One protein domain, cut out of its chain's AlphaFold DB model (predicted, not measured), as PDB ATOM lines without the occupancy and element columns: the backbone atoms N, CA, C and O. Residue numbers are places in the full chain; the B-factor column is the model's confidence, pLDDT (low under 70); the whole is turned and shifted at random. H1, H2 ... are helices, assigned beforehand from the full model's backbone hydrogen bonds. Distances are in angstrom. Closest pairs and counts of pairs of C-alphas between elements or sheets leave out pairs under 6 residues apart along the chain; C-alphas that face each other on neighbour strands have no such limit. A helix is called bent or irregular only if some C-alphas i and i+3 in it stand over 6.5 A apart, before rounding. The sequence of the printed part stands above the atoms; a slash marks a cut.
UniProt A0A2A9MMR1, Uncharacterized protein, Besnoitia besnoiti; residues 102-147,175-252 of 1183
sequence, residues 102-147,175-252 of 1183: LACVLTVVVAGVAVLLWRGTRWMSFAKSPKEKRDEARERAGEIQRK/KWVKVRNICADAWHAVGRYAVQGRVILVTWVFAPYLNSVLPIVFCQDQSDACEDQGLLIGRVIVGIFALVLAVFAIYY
ATOM      1  N   LEU A 102     -61.317 -33.683  30.910       73.62
ATOM      2  CA  LEU A 102     -60.263 -32.945  31.606       73.62
ATOM      3  C   LEU A 102     -60.024 -33.488  33.025       73.62
ATOM      4  O   LEU A 102     -58.875 -33.732  33.394       73.62
ATOM      5  N   ALA A 103     -61.089 -33.777  33.781       72.38
ATOM      6  CA  ALA A 103     -60.995 -34.428  35.091       72.38
ATOM      7  C   ALA A 103     -60.421 -35.856  34.996       72.38
ATOM      8  O   ALA A 103     -59.576 -36.235  35.809       72.38
ATOM      9  N   CYS A 104     -60.801 -36.633  33.975       77.06
ATOM     10  CA  CYS A 104     -60.225 -37.950  33.686       77.06
ATOM     11  C   CYS A 104     -58.731 -37.858  33.337       77.06
ATOM     12  O   CYS A 104     -57.937 -38.635  33.861       77.06
ATOM     13  N   VAL A 105     -58.322 -36.895  32.503       78.81
ATOM     14  CA  VAL A 105     -56.908 -36.662  32.164       78.81
ATOM     15  C   VAL A 105     -56.114 -36.240  33.400       78.81
ATOM     16  O   VAL A 105     -55.067 -36.827  33.657       78.81
ATOM     17  N   LEU A 106     -56.617 -35.304  34.214       73.88
ATOM     18  CA  LEU A 106     -55.973 -34.908  35.473       73.88
ATOM     19  C   LEU A 106     -55.839 -36.103  36.429       73.88
ATOM     20  O   LEU A 106     -54.763 -36.335  36.976       73.88
ATOM     21  N   THR A 107     -56.894 -36.908  36.565       76.81
ATOM     22  CA  THR A 107     -56.899 -38.152  37.352       76.81
ATOM     23  C   THR A 107     -55.843 -39.141  36.857       76.81
ATOM     24  O   THR A 107     -55.079 -39.672  37.662       76.81
ATOM     25  N   VAL A 108     -55.732 -39.356  35.542       81.75
ATOM     26  CA  VAL A 108     -54.726 -40.242  34.932       81.75
ATOM     27  C   VAL A 108     -53.307 -39.682  35.074       81.75
ATOM     28  O   VAL A 108     -52.380 -40.454  35.308       81.75
ATOM     29  N   VAL A 109     -53.115 -38.361  35.007       80.25
ATOM     30  CA  VAL A 109     -51.813 -37.712  35.238       80.25
ATOM     31  C   VAL A 109     -51.400 -37.826  36.705       80.25
ATOM     32  O   VAL A 109     -50.296 -38.287  36.983       80.25
ATOM     33  N   VAL A 110     -52.278 -37.495  37.657       76.25
ATOM     34  CA  VAL A 110     -52.003 -37.623  39.097       76.25
ATOM     35  C   VAL A 110     -51.773 -39.087  39.477       76.25
ATOM     36  O   VAL A 110     -50.810 -39.379  40.183       76.25
ATOM     37  N   ALA A 111     -52.559 -40.026  38.942       78.19
ATOM     38  CA  ALA A 111     -52.321 -41.461  39.094       78.19
ATOM     39  C   ALA A 111     -50.995 -41.908  38.465       78.19
ATOM     40  O   ALA A 111     -50.265 -42.690  39.067       78.19
ATOM     41  N   GLY A 112     -50.655 -41.408  37.275       82.31
ATOM     42  CA  GLY A 112     -49.417 -41.719  36.566       82.31
ATOM     43  C   GLY A 112     -48.187 -41.243  37.332       82.31
ATOM     44  O   GLY A 112     -47.280 -42.035  37.584       82.31
ATOM     45  N   VAL A 113     -48.181 -39.988  37.789       77.19
ATOM     46  CA  VAL A 113     -47.119 -39.431  38.638       77.19
ATOM     47  C   VAL A 113     -47.069 -40.171  39.976       77.19
ATOM     48  O   VAL A 113     -45.986 -40.580  40.390       77.19
ATOM     49  N   ALA A 114     -48.210 -40.443  40.619       74.94
ATOM     50  CA  ALA A 114     -48.260 -41.240  41.843       74.94
ATOM     51  C   ALA A 114     -47.645 -42.633  41.639       74.94
ATOM     52  O   ALA A 114     -46.780 -43.021  42.417       74.94
ATOM     53  N   VAL A 115     -48.012 -43.363  40.579       80.00
ATOM     54  CA  VAL A 115     -47.501 -44.708  40.260       80.00
ATOM     55  C   VAL A 115     -46.024 -44.689  39.864       80.00
ATOM     56  O   VAL A 115     -45.292 -45.585  40.288       80.00
ATOM     57  N   LEU A 116     -45.558 -43.691  39.107       76.69
ATOM     58  CA  LEU A 116     -44.140 -43.505  38.779       76.69
ATOM     59  C   LEU A 116     -43.323 -43.268  40.052       76.69
ATOM     60  O   LEU A 116     -42.381 -44.018  40.327       76.69
ATOM     61  N   LEU A 117     -43.745 -42.304  40.879       73.38
ATOM     62  CA  LEU A 117     -43.146 -42.051  42.186       73.38
ATOM     63  C   LEU A 117     -43.159 -43.327  43.038       73.38
ATOM     64  O   LEU A 117     -42.116 -43.675  43.587       73.38
ATOM     65  N   TRP A 118     -44.284 -44.057  43.124       73.50
ATOM     66  CA  TRP A 118     -44.447 -45.255  43.965       73.50
ATOM     67  C   TRP A 118     -43.588 -46.437  43.523       73.50
ATOM     68  O   TRP A 118     -42.871 -47.023  44.341       73.50
ATOM     69  N   ARG A 119     -43.617 -46.770  42.223       73.31
ATOM     70  CA  ARG A 119     -42.738 -47.783  41.622       73.31
ATOM     71  C   ARG A 119     -41.276 -47.421  41.865       73.31
ATOM     72  O   ARG A 119     -40.502 -48.321  42.187       73.31
ATOM     73  N   GLY A 120     -40.950 -46.128  41.886       64.31
ATOM     74  CA  GLY A 120     -39.674 -45.592  42.349       64.31
ATOM     75  C   GLY A 120     -39.155 -46.210  43.655       64.31
ATOM     76  O   GLY A 120     -37.991 -46.588  43.681       64.31
ATOM     77  N   THR A 121     -39.965 -46.442  44.708       55.62
ATOM     78  CA  THR A 121     -39.438 -47.133  45.918       55.62
ATOM     79  C   THR A 121     -39.368 -48.639  45.800       55.62
ATOM     80  O   THR A 121     -38.514 -49.206  46.467       55.62
ATOM     81  N   ARG A 122     -40.189 -49.305  44.976       60.62
ATOM     82  CA  ARG A 122     -39.956 -50.738  44.703       60.62
ATOM     83  C   ARG A 122     -38.634 -50.942  43.955       60.62
ATOM     84  O   ARG A 122     -37.946 -51.923  44.201       60.62
ATOM     85  N   TRP A 123     -38.241 -49.976  43.123       54.44
ATOM     86  CA  TRP A 123     -36.924 -49.940  42.485       54.44
ATOM     87  C   TRP A 123     -35.817 -49.500  43.459       54.44
ATOM     88  O   TRP A 123     -34.778 -50.150  43.523       54.44
ATOM     89  N   MET A 124     -36.044 -48.498  44.319       51.25
ATOM     90  CA  MET A 124     -35.086 -48.131  45.377       51.25
ATOM     91  C   MET A 124     -34.901 -49.239  46.428       51.25
ATOM     92  O   MET A 124     -33.830 -49.322  47.015       51.25
ATOM     93  N   SER A 125     -35.880 -50.124  46.661       45.97
ATOM     94  CA  SER A 125     -35.710 -51.277  47.559       45.97
ATOM     95  C   SER A 125     -34.829 -52.390  46.981       45.97
ATOM     96  O   SER A 125     -34.383 -53.240  47.746       45.97
ATOM     97  N   PHE A 126     -34.509 -52.357  45.679       45.31
ATOM     98  CA  PHE A 126     -33.422 -53.163  45.105       45.31
ATOM     99  C   PHE A 126     -32.034 -52.539  45.323       45.31
ATOM    100  O   PHE A 126     -31.026 -53.206  45.100       45.31
ATOM    101  N   ALA A 127     -31.934 -51.306  45.836       48.66
ATOM    102  CA  ALA A 127     -30.680 -50.799  46.382       48.66
ATOM    103  C   ALA A 127     -30.426 -51.435  47.760       48.66
ATOM    104  O   ALA A 127     -30.586 -50.747  48.769       48.66
ATOM    105  N   LYS A 128     -30.048 -52.726  47.746       51.22
ATOM    106  CA  LYS A 128     -29.676 -53.657  48.834       51.22
ATOM    107  C   LYS A 128     -30.289 -53.371  50.208       51.22
ATOM    108  O   LYS A 128     -30.046 -52.326  50.816       51.22
ATOM    109  N   SER A 129     -31.036 -54.333  50.747       49.56
ATOM    110  CA  SER A 129     -31.780 -54.153  52.001       49.56
ATOM    111  C   SER A 129     -30.884 -53.678  53.166       49.56
ATOM    112  O   SER A 129     -29.690 -53.973  53.189       49.56
ATOM    113  N   PRO A 130     -31.411 -52.988  54.200       53.62
ATOM    114  CA  PRO A 130     -30.584 -52.521  55.320       53.62
ATOM    115  C   PRO A 130     -29.845 -53.629  56.094       53.62
ATOM    116  O   PRO A 130     -28.884 -53.326  56.798       53.62
ATOM    117  N   LYS A 131     -30.262 -54.900  55.970       64.12
ATOM    118  CA  LYS A 131     -29.459 -56.062  56.392       64.12
ATOM    119  C   LYS A 131     -28.327 -56.315  55.401       64.12
ATOM    120  O   LYS A 131     -27.171 -56.178  55.760       64.12
ATOM    121  N   GLU A 132     -28.666 -56.546  54.141       67.31
ATOM    122  CA  GLU A 132     -27.743 -56.830  53.038       67.31
ATOM    123  C   GLU A 132     -26.644 -55.766  52.841       67.31
ATOM    124  O   GLU A 132     -25.514 -56.123  52.542       67.31
ATOM    125  N   LYS A 133     -26.909 -54.474  53.095       68.69
ATOM    126  CA  LYS A 133     -25.866 -53.426  53.146       68.69
ATOM    127  C   LYS A 133     -24.949 -53.539  54.363       68.69
ATOM    128  O   LYS A 133     -23.761 -53.258  54.251       68.69
ATOM    129  N   ARG A 134     -25.473 -53.939  55.526       65.31
ATOM    130  CA  ARG A 134     -24.657 -54.225  56.721       65.31
ATOM    131  C   ARG A 134     -23.846 -55.503  56.535       65.31
ATOM    132  O   ARG A 134     -22.719 -55.564  57.008       65.31
ATOM    133  N   ASP A 135     -24.396 -56.488  55.838       75.62
ATOM    134  CA  ASP A 135     -23.743 -57.761  55.550       75.62
ATOM    135  C   ASP A 135     -22.701 -57.617  54.428       75.62
ATOM    136  O   ASP A 135     -21.593 -58.107  54.593       75.62
ATOM    137  N   GLU A 136     -22.943 -56.798  53.400       77.12
ATOM    138  CA  GLU A 136     -21.910 -56.355  52.452       77.12
ATOM    139  C   GLU A 136     -20.827 -55.502  53.133       77.12
ATOM    140  O   GLU A 136     -19.647 -55.661  52.839       77.12
ATOM    141  N   ALA A 137     -21.178 -54.613  54.069       69.31
ATOM    142  CA  ALA A 137     -20.177 -53.859  54.829       69.31
ATOM    143  C   ALA A 137     -19.314 -54.782  55.712       69.31
ATOM    144  O   ALA A 137     -18.102 -54.589  55.803       69.31
ATOM    145  N   ARG A 138     -19.912 -55.822  56.315       83.12
ATOM    146  CA  ARG A 138     -19.197 -56.895  57.032       83.12
ATOM    147  C   ARG A 138     -18.328 -57.730  56.096       83.12
ATOM    148  O   ARG A 138     -17.213 -58.074  56.471       83.12
ATOM    149  N   GLU A 139     -18.817 -58.044  54.903       85.94
ATOM    150  CA  GLU A 139     -18.096 -58.818  53.894       85.94
ATOM    151  C   GLU A 139     -16.888 -58.039  53.375       85.94
ATOM    152  O   GLU A 139     -15.774 -58.542  53.473       85.94
ATOM    153  N   ARG A 140     -17.058 -56.770  52.978       77.50
ATOM    154  CA  ARG A 140     -15.955 -55.867  52.605       77.50
ATOM    155  C   ARG A 140     -14.950 -55.681  53.742       77.50
ATOM    156  O   ARG A 140     -13.749 -55.740  53.497       77.50
ATOM    157  N   ALA A 141     -15.400 -55.513  54.989       75.56
ATOM    158  CA  ALA A 141     -14.500 -55.468  56.145       75.56
ATOM    159  C   ALA A 141     -13.734 -56.795  56.329       75.56
ATOM    160  O   ALA A 141     -12.536 -56.791  56.610       75.56
ATOM    161  N   GLY A 142     -14.397 -57.933  56.106       87.75
ATOM    162  CA  GLY A 142     -13.783 -59.260  56.099       87.75
ATOM    163  C   GLY A 142     -12.801 -59.475  54.944       87.75
ATOM    164  O   GLY A 142     -11.765 -60.106  55.144       87.75
ATOM    165  N   GLU A 143     -13.065 -58.928  53.756       84.06
ATOM    166  CA  GLU A 143     -12.145 -58.935  52.616       84.06
ATOM    167  C   GLU A 143     -10.920 -58.058  52.862       84.06
ATOM    168  O   GLU A 143      -9.803 -58.505  52.612       84.06
ATOM    169  N   ILE A 144     -11.101 -56.848  53.400       76.62
ATOM    170  CA  ILE A 144     -10.000 -55.970  53.817       76.62
ATOM    171  C   ILE A 144      -9.137 -56.698  54.853       76.62
ATOM    172  O   ILE A 144      -7.923 -56.795  54.674       76.62
ATOM    173  N   GLN A 145      -9.749 -57.329  55.862       72.38
ATOM    174  CA  GLN A 145      -9.012 -58.098  56.864       72.38
ATOM    175  C   GLN A 145      -8.345 -59.362  56.280       72.38
ATOM    176  O   GLN A 145      -7.267 -59.752  56.731       72.38
ATOM    177  N   ARG A 146      -8.925 -60.009  55.257       81.25
ATOM    178  CA  ARG A 146      -8.279 -61.112  54.514       81.25
ATOM    179  C   ARG A 146      -7.064 -60.616  53.725       81.25
ATOM    180  O   ARG A 146      -6.005 -61.228  53.841       81.25
ATOM    181  N   LYS A 147      -7.182 -59.496  53.004       79.50
ATOM    182  CA  LYS A 147      -6.082 -58.865  52.252       79.50
ATOM    183  C   LYS A 147      -4.951 -58.414  53.183       79.50
ATOM    184  O   LYS A 147      -3.797 -58.733  52.919       79.50
ATOM    185  N   LYS A 175     -11.704 -44.292  33.883       80.31
ATOM    186  CA  LYS A 175     -12.831 -43.704  33.131       80.31
ATOM    187  C   LYS A 175     -14.153 -44.415  33.406       80.31
ATOM    188  O   LYS A 175     -15.144 -43.747  33.697       80.31
ATOM    189  N   TRP A 176     -14.181 -45.749  33.374       77.25
ATOM    190  CA  TRP A 176     -15.412 -46.512  33.623       77.25
ATOM    191  C   TRP A 176     -15.874 -46.414  35.079       77.25
ATOM    192  O   TRP A 176     -17.074 -46.276  35.319       77.25
ATOM    193  N   VAL A 177     -14.952 -46.383  36.049       75.94
ATOM    194  CA  VAL A 177     -15.305 -46.156  37.459       75.94
ATOM    195  C   VAL A 177     -15.868 -44.746  37.667       75.94
ATOM    196  O   VAL A 177     -16.888 -44.604  38.341       75.94
ATOM    197  N   LYS A 178     -15.300 -43.709  37.027       79.00
ATOM    198  CA  LYS A 178     -15.860 -42.342  37.073       79.00
ATOM    199  C   LYS A 178     -17.270 -42.280  36.484       79.00
ATOM    200  O   LYS A 178     -18.158 -41.753  37.144       79.00
ATOM    201  N   VAL A 179     -17.511 -42.871  35.310       82.19
ATOM    202  CA  VAL A 179     -18.863 -42.939  34.718       82.19
ATOM    203  C   VAL A 179     -19.829 -43.700  35.631       82.19
ATOM    204  O   VAL A 179     -20.935 -43.222  35.874       82.19
ATOM    205  N   ARG A 180     -19.423 -44.844  36.202       82.19
ATOM    206  CA  ARG A 180     -20.278 -45.617  37.117       82.19
ATOM    207  C   ARG A 180     -20.626 -44.834  38.384       82.19
ATOM    208  O   ARG A 180     -21.770 -44.904  38.828       82.19
ATOM    209  N   ASN A 181     -19.673 -44.090  38.942       75.75
ATOM    210  CA  ASN A 181     -19.895 -43.270  40.132       75.75
ATOM    211  C   ASN A 181     -20.798 -42.068  39.814       75.75
ATOM    212  O   ASN A 181     -21.794 -41.889  40.500       75.75
ATOM    213  N   ILE A 182     -20.567 -41.351  38.705       81.44
ATOM    214  CA  ILE A 182     -21.456 -40.272  38.230       81.44
ATOM    215  C   ILE A 182     -22.890 -40.787  38.028       81.44
ATOM    216  O   ILE A 182     -23.844 -40.147  38.467       81.44
ATOM    217  N   CYS A 183     -23.064 -41.967  37.424       75.94
ATOM    218  CA  CYS A 183     -24.378 -42.600  37.291       75.94
ATOM    219  C   CYS A 183     -24.993 -42.972  38.649       75.94
ATOM    220  O   CYS A 183     -26.198 -42.805  38.827       75.94
ATOM    221  N   ALA A 184     -24.201 -43.446  39.617       71.88
ATOM    222  CA  ALA A 184     -24.679 -43.750  40.966       71.88
ATOM    223  C   ALA A 184     -25.091 -42.482  41.736       71.88
ATOM    224  O   ALA A 184     -26.156 -42.469  42.351       71.88
ATOM    225  N   ASP A 185     -24.313 -41.404  41.652       72.00
ATOM    226  CA  ASP A 185     -24.596 -40.123  42.304       72.00
ATOM    227  C   ASP A 185     -25.819 -39.436  41.684       72.00
ATOM    228  O   ASP A 185     -26.706 -38.971  42.406       72.00
ATOM    229  N   ALA A 186     -25.936 -39.462  40.352       73.31
ATOM    230  CA  ALA A 186     -27.134 -39.029  39.637       73.31
ATOM    231  C   ALA A 186     -28.360 -39.868  40.037       73.31
ATOM    232  O   ALA A 186     -29.426 -39.311  40.295       73.31
ATOM    233  N   TRP A 187     -28.220 -41.190  40.183       73.38
ATOM    234  CA  TRP A 187     -29.293 -42.069  40.660       73.38
ATOM    235  C   TRP A 187     -29.675 -41.793  42.124       73.38
ATOM    236  O   TRP A 187     -30.856 -41.805  42.473       73.38
ATOM    237  N   HIS A 188     -28.708 -41.463  42.984       67.25
ATOM    238  CA  HIS A 188     -28.942 -41.020  44.362       67.25
ATOM    239  C   HIS A 188     -29.555 -39.609  44.448       67.25
ATOM    240  O   HIS A 188     -30.281 -39.313  45.402       67.25
ATOM    241  N   ALA A 189     -29.311 -38.732  43.472       69.44
ATOM    242  CA  ALA A 189     -30.009 -37.455  43.334       69.44
ATOM    243  C   ALA A 189     -31.459 -37.666  42.863       69.44
ATOM    244  O   ALA A 189     -32.386 -37.235  43.546       69.44
ATOM    245  N   VAL A 190     -31.674 -38.423  41.780       70.69
ATOM    246  CA  VAL A 190     -33.009 -38.813  41.284       70.69
ATOM    247  C   VAL A 190     -33.818 -39.526  42.370       70.69
ATOM    248  O   VAL A 190     -34.994 -39.227  42.542       70.69
ATOM    249  N   GLY A 191     -33.199 -40.397  43.170       66.31
ATOM    250  CA  GLY A 191     -33.838 -41.039  44.320       66.31
ATOM    251  C   GLY A 191     -34.293 -40.054  45.402       66.31
ATOM    252  O   GLY A 191     -35.411 -40.165  45.905       66.31
ATOM    253  N   ARG A 192     -33.466 -39.049  45.729       64.19
ATOM    254  CA  ARG A 192     -33.838 -37.966  46.658       64.19
ATOM    255  C   ARG A 192     -35.007 -37.145  46.115       64.19
ATOM    256  O   ARG A 192     -36.000 -36.988  46.826       64.19
ATOM    257  N   TYR A 193     -34.944 -36.725  44.852       69.00
ATOM    258  CA  TYR A 193     -36.035 -36.001  44.195       69.00
ATOM    259  C   TYR A 193     -37.315 -36.844  44.067       69.00
ATOM    260  O   TYR A 193     -38.405 -36.318  44.259       69.00
ATOM    261  N   ALA A 194     -37.219 -38.157  43.845       67.25
ATOM    262  CA  ALA A 194     -38.373 -39.055  43.789       67.25
ATOM    263  C   ALA A 194     -39.047 -39.263  45.158       67.25
ATOM    264  O   ALA A 194     -40.255 -39.493  45.214       67.25
ATOM    265  N   VAL A 195     -38.316 -39.171  46.276       62.06
ATOM    266  CA  VAL A 195     -38.941 -39.189  47.612       62.06
ATOM    267  C   VAL A 195     -39.482 -37.809  47.987       62.06
ATOM    268  O   VAL A 195     -40.620 -37.727  48.444       62.06
ATOM    269  N   GLN A 196     -38.754 -36.720  47.718       63.81
ATOM    270  CA  GLN A 196     -39.261 -35.349  47.901       63.81
ATOM    271  C   GLN A 196     -40.526 -35.092  47.065       63.81
ATOM    272  O   GLN A 196     -41.503 -34.548  47.573       63.81
ATOM    273  N   GLY A 197     -40.565 -35.588  45.826       68.88
ATOM    274  CA  GLY A 197     -41.730 -35.539  44.942       68.88
ATOM    275  C   GLY A 197     -42.964 -36.243  45.512       68.88
ATOM    276  O   GLY A 197     -44.078 -35.818  45.230       68.88
ATOM    277  N   ARG A 198     -42.806 -37.249  46.387       69.81
ATOM    278  CA  ARG A 198     -43.934 -37.828  47.145       69.81
ATOM    279  C   ARG A 198     -44.414 -36.922  48.263       69.81
ATOM    280  O   ARG A 198     -45.614 -36.880  48.499       69.81
ATOM    281  N   VAL A 199     -43.509 -36.225  48.955       63.50
ATOM    282  CA  VAL A 199     -43.884 -35.237  49.984       63.50
ATOM    283  C   VAL A 199     -44.757 -34.164  49.342       63.50
ATOM    284  O   VAL A 199     -45.843 -33.864  49.842       63.50
ATOM    285  N   ILE A 200     -44.313 -33.663  48.188       66.88
ATOM    286  CA  ILE A 200     -45.037 -32.687  47.374       66.88
ATOM    287  C   ILE A 200     -46.361 -33.289  46.878       66.88
ATOM    288  O   ILE A 200     -47.414 -32.727  47.154       66.88
ATOM    289  N   LEU A 201     -46.370 -34.472  46.256       68.81
ATOM    290  CA  LEU A 201     -47.615 -35.086  45.777       68.81
ATOM    291  C   LEU A 201     -48.644 -35.306  46.906       68.81
ATOM    292  O   LEU A 201     -49.793 -34.900  46.774       68.81
ATOM    293  N   VAL A 202     -48.245 -35.904  48.031       66.00
ATOM    294  CA  VAL A 202     -49.172 -36.308  49.106       66.00
ATOM    295  C   VAL A 202     -49.622 -35.136  49.986       66.00
ATOM    296  O   VAL A 202     -50.720 -35.201  50.530       66.00
ATOM    297  N   THR A 203     -48.823 -34.070  50.146       61.91
ATOM    298  CA  THR A 203     -49.205 -32.925  51.011       61.91
ATOM    299  C   THR A 203     -49.501 -31.618  50.281       61.91
ATOM    300  O   THR A 203     -50.213 -30.794  50.848       61.91
ATOM    301  N   TRP A 204     -49.034 -31.441  49.040       65.56
ATOM    302  CA  TRP A 204     -49.301 -30.246  48.226       65.56
ATOM    303  C   TRP A 204     -50.288 -30.526  47.098       65.56
ATOM    304  O   TRP A 204     -51.232 -29.768  46.954       65.56
ATOM    305  N   VAL A 205     -50.113 -31.603  46.322       67.38
ATOM    306  CA  VAL A 205     -51.001 -31.896  45.175       67.38
ATOM    307  C   VAL A 205     -52.309 -32.556  45.624       67.38
ATOM    308  O   VAL A 205     -53.343 -32.352  45.003       67.38
ATOM    309  N   PHE A 206     -52.299 -33.336  46.710       69.44
ATOM    310  CA  PHE A 206     -53.405 -34.252  46.993       69.44
ATOM    311  C   PHE A 206     -54.738 -33.606  47.427       69.44
ATOM    312  O   PHE A 206     -55.774 -33.884  46.825       69.44
ATOM    313  N   ALA A 207     -54.750 -32.763  48.466       63.75
ATOM    314  CA  ALA A 207     -55.988 -32.092  48.888       63.75
ATOM    315  C   ALA A 207     -56.512 -31.090  47.828       63.75
ATOM    316  O   ALA A 207     -57.721 -31.050  47.601       63.75
ATOM    317  N   PRO A 208     -55.645 -30.345  47.118       63.97
ATOM    318  CA  PRO A 208     -56.070 -29.490  46.010       63.97
ATOM    319  C   PRO A 208     -56.609 -30.273  44.788       63.97
ATOM    320  O   PRO A 208     -57.667 -29.920  44.266       63.97
ATOM    321  N   TYR A 209     -56.021 -31.431  44.447       74.81
ATOM    322  CA  TYR A 209     -56.601 -32.392  43.494       74.81
ATOM    323  C   TYR A 209     -58.026 -32.808  43.897       74.81
ATOM    324  O   TYR A 209     -58.931 -32.746  43.063       74.81
ATOM    325  N   LEU A 210     -58.261 -33.160  45.169       71.31
ATOM    326  CA  LEU A 210     -59.610 -33.488  45.645       71.31
ATOM    327  C   LEU A 210     -60.588 -32.315  45.500       71.31
ATOM    328  O   LEU A 210     -61.703 -32.540  45.040       71.31
ATOM    329  N   ASN A 211     -60.171 -31.087  45.820       64.88
ATOM    330  CA  ASN A 211     -61.000 -29.891  45.635       64.88
ATOM    331  C   ASN A 211     -61.386 -29.647  44.171       64.88
ATOM    332  O   ASN A 211     -62.443 -29.086  43.917       64.88
ATOM    333  N   SER A 212     -60.551 -30.049  43.209       67.62
ATOM    334  CA  SER A 212     -60.881 -29.918  41.784       67.62
ATOM    335  C   SER A 212     -61.750 -31.061  41.247       67.62
ATOM    336  O   SER A 212     -62.618 -30.829  40.410       67.62
ATOM    337  N   VAL A 213     -61.549 -32.297  41.720       73.06
ATOM    338  CA  VAL A 213     -62.221 -33.482  41.163       73.06
ATOM    339  C   VAL A 213     -63.560 -33.780  41.838       73.06
ATOM    340  O   VAL A 213     -64.507 -34.164  41.154       73.06
ATOM    341  N   LEU A 214     -63.682 -33.601  43.157       72.31
ATOM    342  CA  LEU A 214     -64.904 -33.965  43.881       72.31
ATOM    343  C   LEU A 214     -66.142 -33.120  43.479       72.31
ATOM    344  O   LEU A 214     -67.187 -33.735  43.273       72.31
ATOM    345  N   PRO A 215     -66.081 -31.788  43.264       66.94
ATOM    346  CA  PRO A 215     -67.244 -31.019  42.791       66.94
ATOM    347  C   PRO A 215     -67.749 -31.469  41.409       66.94
ATOM    348  O   PRO A 215     -68.953 -31.613  41.193       66.94
ATOM    349  N   ILE A 216     -66.821 -31.786  40.492       69.69
ATOM    350  CA  ILE A 216     -67.121 -32.298  39.140       69.69
ATOM    351  C   ILE A 216     -67.829 -33.663  39.212       69.69
ATOM    352  O   ILE A 216     -68.724 -33.951  38.411       69.69
ATOM    353  N   VAL A 217     -67.440 -34.496  40.184       76.94
ATOM    354  CA  VAL A 217     -68.058 -35.797  40.482       76.94
ATOM    355  C   VAL A 217     -69.469 -35.638  41.054       76.94
ATOM    356  O   VAL A 217     -70.360 -36.378  40.644       76.94
ATOM    357  N   PHE A 218     -69.695 -34.677  41.955       72.94
ATOM    358  CA  PHE A 218     -70.978 -34.470  42.641       72.94
ATOM    359  C   PHE A 218     -71.994 -33.586  41.881       72.94
ATOM    360  O   PHE A 218     -73.023 -33.230  42.444       72.94
ATOM    361  N   CYS A 219     -71.749 -33.256  40.605       65.88
ATOM    362  CA  CYS A 219     -72.644 -32.452  39.748       65.88
ATOM    363  C   CYS A 219     -72.988 -31.032  40.272       65.88
ATOM    364  O   CYS A 219     -73.925 -30.437  39.744       65.88
ATOM    365  N   GLN A 220     -72.248 -30.459  41.239       60.66
ATOM    366  CA  GLN A 220     -72.632 -29.201  41.920       60.66
ATOM    367  C   GLN A 220     -72.991 -28.048  40.961       60.66
ATOM    368  O   GLN A 220     -74.032 -27.417  41.120       60.66
ATOM    369  N   ASP A 221     -72.172 -27.814  39.931       56.53
ATOM    370  CA  ASP A 221     -72.368 -26.698  38.992       56.53
ATOM    371  C   ASP A 221     -73.347 -27.001  37.843       56.53
ATOM    372  O   ASP A 221     -73.634 -26.121  37.032       56.53
ATOM    373  N   GLN A 222     -73.788 -28.256  37.687       59.22
ATOM    374  CA  GLN A 222     -74.501 -28.723  36.491       59.22
ATOM    375  C   GLN A 222     -75.499 -29.852  36.804       59.22
ATOM    376  O   GLN A 222     -75.307 -30.996  36.378       59.22
ATOM    377  N   SER A 223     -76.594 -29.512  37.491       58.12
ATOM    378  CA  SER A 223     -77.785 -30.367  37.651       58.12
ATOM    379  C   SER A 223     -78.258 -30.946  36.317       58.12
ATOM    380  O   SER A 223     -78.426 -32.154  36.167       58.12
ATOM    381  N   ASP A 224     -78.385 -30.077  35.320       60.84
ATOM    382  CA  ASP A 224     -79.038 -30.363  34.042       60.84
ATOM    383  C   ASP A 224     -78.166 -31.285  33.169       60.84
ATOM    384  O   ASP A 224     -78.658 -32.093  32.389       60.84
ATOM    385  N   ALA A 225     -76.841 -31.237  33.357       57.91
ATOM    386  CA  ALA A 225     -75.895 -32.164  32.734       57.91
ATOM    387  C   ALA A 225     -75.648 -33.433  33.575       57.91
ATOM    388  O   ALA A 225     -74.648 -34.128  33.359       57.91
ATOM    389  N   CYS A 226     -76.503 -33.720  34.560       60.75
ATOM    390  CA  CYS A 226     -76.466 -34.935  35.375       60.75
ATOM    391  C   CYS A 226     -77.509 -35.987  34.914       60.75
ATOM    392  O   CYS A 226     -77.437 -37.130  35.356       60.75
ATOM    393  N   GLU A 227     -78.417 -35.646  33.981       70.12
ATOM    394  CA  GLU A 227     -79.396 -36.585  33.388       70.12
ATOM    395  C   GLU A 227     -78.769 -37.637  32.449       70.12
ATOM    396  O   GLU A 227     -79.272 -38.757  32.333       70.12
ATOM    397  N   ASP A 228     -77.660 -37.307  31.776       80.38
ATOM    398  CA  ASP A 228     -76.964 -38.235  30.877       80.38
ATOM    399  C   ASP A 228     -76.264 -39.347  31.679       80.38
ATOM    400  O   ASP A 228     -75.233 -39.143  32.332       80.38
ATOM    401  N   GLN A 229     -76.813 -40.559  31.576       79.88
ATOM    402  CA  GLN A 229     -76.317 -41.762  32.246       79.88
ATOM    403  C   GLN A 229     -74.846 -42.072  31.921       79.88
ATOM    404  O   GLN A 229     -74.131 -42.596  32.778       79.88
ATOM    405  N   GLY A 230     -74.358 -41.732  30.722       79.75
ATOM    406  CA  GLY A 230     -72.956 -41.930  30.346       79.75
ATOM    407  C   GLY A 230     -72.013 -41.014  31.131       79.75
ATOM    408  O   GLY A 230     -70.987 -41.466  31.651       79.75
ATOM    409  N   LEU A 231     -72.395 -39.743  31.287       75.00
ATOM    410  CA  LEU A 231     -71.673 -38.774  32.117       75.00
ATOM    411  C   LEU A 231     -71.757 -39.136  33.608       75.00
ATOM    412  O   LEU A 231     -70.751 -39.026  34.313       75.00
ATOM    413  N   LEU A 232     -72.909 -39.620  34.084       74.56
ATOM    414  CA  LEU A 232     -73.094 -40.091  35.462       74.56
ATOM    415  C   LEU A 232     -72.141 -41.250  35.806       74.56
ATOM    416  O   LEU A 232     -71.419 -41.180  36.802       74.56
ATOM    417  N   ILE A 233     -72.080 -42.291  34.967       81.69
ATOM    418  CA  ILE A 233     -71.191 -43.448  35.178       81.69
ATOM    419  C   ILE A 233     -69.719 -43.008  35.194       81.69
ATOM    420  O   ILE A 233     -68.956 -43.427  36.068       81.69
ATOM    421  N   GLY A 234     -69.322 -42.117  34.278       79.38
ATOM    422  CA  GLY A 234     -67.970 -41.558  34.251       79.38
ATOM    423  C   GLY A 234     -67.614 -40.786  35.528       79.38
ATOM    424  O   GLY A 234     -66.551 -41.025  36.107       79.38
ATOM    425  N   ARG A 235     -68.519 -39.926  36.020       77.12
ATOM    426  CA  ARG A 235     -68.365 -39.217  37.305       77.12
ATOM    427  C   ARG A 235     -68.213 -40.190  38.477       77.12
ATOM    428  O   ARG A 235     -67.283 -40.035  39.264       77.12
ATOM    429  N   VAL A 236     -69.056 -41.221  38.573       80.19
ATOM    430  CA  VAL A 236     -68.989 -42.222  39.656       80.19
ATOM    431  C   VAL A 236     -67.644 -42.959  39.667       80.19
ATOM    432  O   VAL A 236     -67.041 -43.108  40.729       80.19
ATOM    433  N   ILE A 237     -67.122 -43.360  38.502       84.44
ATOM    434  CA  ILE A 237     -65.813 -44.031  38.396       84.44
ATOM    435  C   ILE A 237     -64.675 -43.106  38.859       84.44
ATOM    436  O   ILE A 237     -63.830 -43.524  39.657       84.44
ATOM    437  N   VAL A 238     -64.666 -41.843  38.415       81.38
ATOM    438  CA  VAL A 238     -63.670 -40.841  38.837       81.38
ATOM    439  C   VAL A 238     -63.772 -40.552  40.341       81.38
ATOM    440  O   VAL A 238     -62.750 -40.487  41.025       81.38
ATOM    441  N   GLY A 239     -64.990 -40.467  40.883       78.19
ATOM    442  CA  GLY A 239     -65.258 -40.265  42.308       78.19
ATOM    443  C   GLY A 239     -64.744 -41.395  43.191       78.19
ATOM    444  O   GLY A 239     -64.018 -41.148  44.154       78.19
ATOM    445  N   ILE A 240     -65.048 -42.645  42.828       85.44
ATOM    446  CA  ILE A 240     -64.523 -43.836  43.511       85.44
ATOM    447  C   ILE A 240     -62.991 -43.837  43.466       85.44
ATOM    448  O   ILE A 240     -62.346 -44.101  44.479       85.44
ATOM    449  N   PHE A 241     -62.389 -43.492  42.327       83.12
ATOM    450  CA  PHE A 241     -60.935 -43.456  42.193       83.12
ATOM    451  C   PHE A 241     -60.286 -42.353  43.050       83.12
ATOM    452  O   PHE A 241     -59.297 -42.611  43.741       83.12
ATOM    453  N   ALA A 242     -60.863 -41.148  43.086       78.56
ATOM    454  CA  ALA A 242     -60.416 -40.059  43.956       78.56
ATOM    455  C   ALA A 242     -60.550 -40.416  45.452       78.56
ATOM    456  O   ALA A 242     -59.624 -40.171  46.230       78.56
ATOM    457  N   LEU A 243     -61.649 -41.069  45.844       81.06
ATOM    458  CA  LEU A 243     -61.868 -41.575  47.202       81.06
ATOM    459  C   LEU A 243     -60.847 -42.660  47.584       81.06
ATOM    460  O   LEU A 243     -60.275 -42.613  48.673       81.06
ATOM    461  N   VAL A 244     -60.567 -43.610  46.686       84.94
ATOM    462  CA  VAL A 244     -59.551 -44.654  46.899       84.94
ATOM    463  C   VAL A 244     -58.159 -44.039  47.049       84.94
ATOM    464  O   VAL A 244     -57.430 -44.432  47.960       84.94
ATOM    465  N   LEU A 245     -57.800 -43.032  46.241       77.56
ATOM    466  CA  LEU A 245     -56.555 -42.280  46.432       77.56
ATOM    467  C   LEU A 245     -56.513 -41.557  47.790       77.56
ATOM    468  O   LEU A 245     -55.455 -41.540  48.417       77.56
ATOM    469  N   ALA A 246     -57.635 -41.023  48.284       76.50
ATOM    470  CA  ALA A 246     -57.708 -40.369  49.595       76.50
ATOM    471  C   ALA A 246     -57.485 -41.339  50.755       76.50
ATOM    472  O   ALA A 246     -56.617 -41.114  51.602       76.50
ATOM    473  N   VAL A 247     -58.217 -42.456  50.762       79.94
ATOM    474  CA  VAL A 247     -58.053 -43.515  51.765       79.94
ATOM    475  C   VAL A 247     -56.634 -44.084  51.706       79.94
ATOM    476  O   VAL A 247     -56.015 -44.288  52.749       79.94
ATOM    477  N   PHE A 248     -56.068 -44.262  50.509       80.44
ATOM    478  CA  PHE A 248     -54.693 -44.729  50.324       80.44
ATOM    479  C   PHE A 248     -53.643 -43.719  50.810       80.44
ATOM    480  O   PHE A 248     -52.689 -44.120  51.474       80.44
ATOM    481  N   ALA A 249     -53.817 -42.418  50.559       74.38
ATOM    482  CA  ALA A 249     -52.923 -41.372  51.058       74.38
ATOM    483  C   ALA A 249     -52.947 -41.291  52.595       74.38
ATOM    484  O   ALA A 249     -51.889 -41.279  53.231       74.38
ATOM    485  N   ILE A 250     -54.141 -41.320  53.200       73.19
ATOM    486  CA  ILE A 250     -54.324 -41.345  54.660       73.19
ATOM    487  C   ILE A 250     -53.716 -42.624  55.256       73.19
ATOM    488  O   ILE A 250     -52.965 -42.543  56.228       73.19
ATOM    489  N   TYR A 251     -53.959 -43.792  54.654       80.50
ATOM    490  CA  TYR A 251     -53.373 -45.067  55.079       80.50
ATOM    491  C   TYR A 251     -51.845 -45.099  54.929       80.50
ATOM    492  O   TYR A 251     -51.153 -45.647  55.786       80.50
ATOM    493  N   TYR A 252     -51.287 -44.495  53.878       73.88
ATOM    494  CA  TYR A 252     -49.843 -44.443  53.650       73.88
ATOM    495  C   TYR A 252     -49.130 -43.561  54.679       73.88
ATOM    496  O   TYR A 252     -48.167 -44.000  55.306       73.88
TER     497      TYR A 252
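This is residues 102 to 147 and 175 to 252 of the 1183 residues of an uncharacterized protein of Besnoitia besnoiti (UniProt A0A2A9MMR1). Picture a long, thin rod of helices: towards one end H1, H3b and H4 make a loosely packed three-helix bundle, and towards the other end two separate arms stick out, residues 137 to 147 of H2 and residues 175 to 186 of H3. Between them H3a, the long first arm of the bent helix H3, crosses the later part of H1, and past the bend H3b folds back on H4 as a hairpin. The printed part has 124 residues with four named helices, H1, H2, H3 and H4 in that order, and no named strand; its class is all helix. It is extended, with a radius of gyration of the C-alphas of 22.4 A and spans of 80 by 31 by 23 A.

Begin with H1, residues 102 to 124. H3, residues 175 to 217, was assigned as one helix by its hydrogen bonds but is bent, with C-alphas 204 and 207 7.0 A apart; its arms, H3a, residues 175 to 204, and H3b, residues 207 to 217, stand at a steep tilt of 57 degrees. H3b is irregular, with C-alphas 212 and 215 6.54 A apart. H1, H3b and H4, residues 229 to 252, form an up-and-down bundle, each running against the one before it. Look at residues 103 to 107 of H1, which alone touch H4, at a shallow tilt of 31 degrees, the same way; the closest C-alphas, of Cys 104 and Val 238, are 6.8 A apart. H1 and H3b are close but not clearly touching, with the closest C-alphas, of Ala 103 and Val 213, 6.3 A apart. H3b and H4 touch as a helical hairpin, opposite ways at a shallow tilt of 23 degrees; their closest C-alphas, of Val 217 and Arg 235, are 4.7 A apart. Residues 114 to 124 of H1 alone touch H3a, opposite ways at a steep tilt of 47 degrees, with the closest C-alphas, of Leu 117 and Ala 194, 5.9 A apart. Helix packing is mostly aligned, but only just: 2 of 3 touching pairs are at a shallow tilt. H2, residues 130 to 147, touches no helix. Every O i to N i+4 pair is within hydrogen-bond range in H4, against 17 of 19 in H1, 13 of 14 in H2, 25 of 26 in H3a and 5 of 7 in H3b.

Find C-alpha 102 at (-60.263, -32.945, 31.606), from which H1 runs 32.5 A to residue 124. H2 measures 25.5 A and H3a 41.7 A, starting at C-alpha 175 at (-12.831, -43.704, 33.131). H4 runs 34.1 A to C-alpha 252 at (-49.843, -44.443, 53.650).

The two C-alphas farthest apart, of Lys 147 and Asp 224, are 80.4 A apart. Residues 148 to 174 are not printed, and C-alphas 147 and 175 are 25.3 A apart across the cut. The link from H3 to H4 is long; that from H1 to H2 is tight. Mean pLDDT of the printed part is 71.7; 48 residues are under 70, among them residues 120 to 134 and 191 to 208.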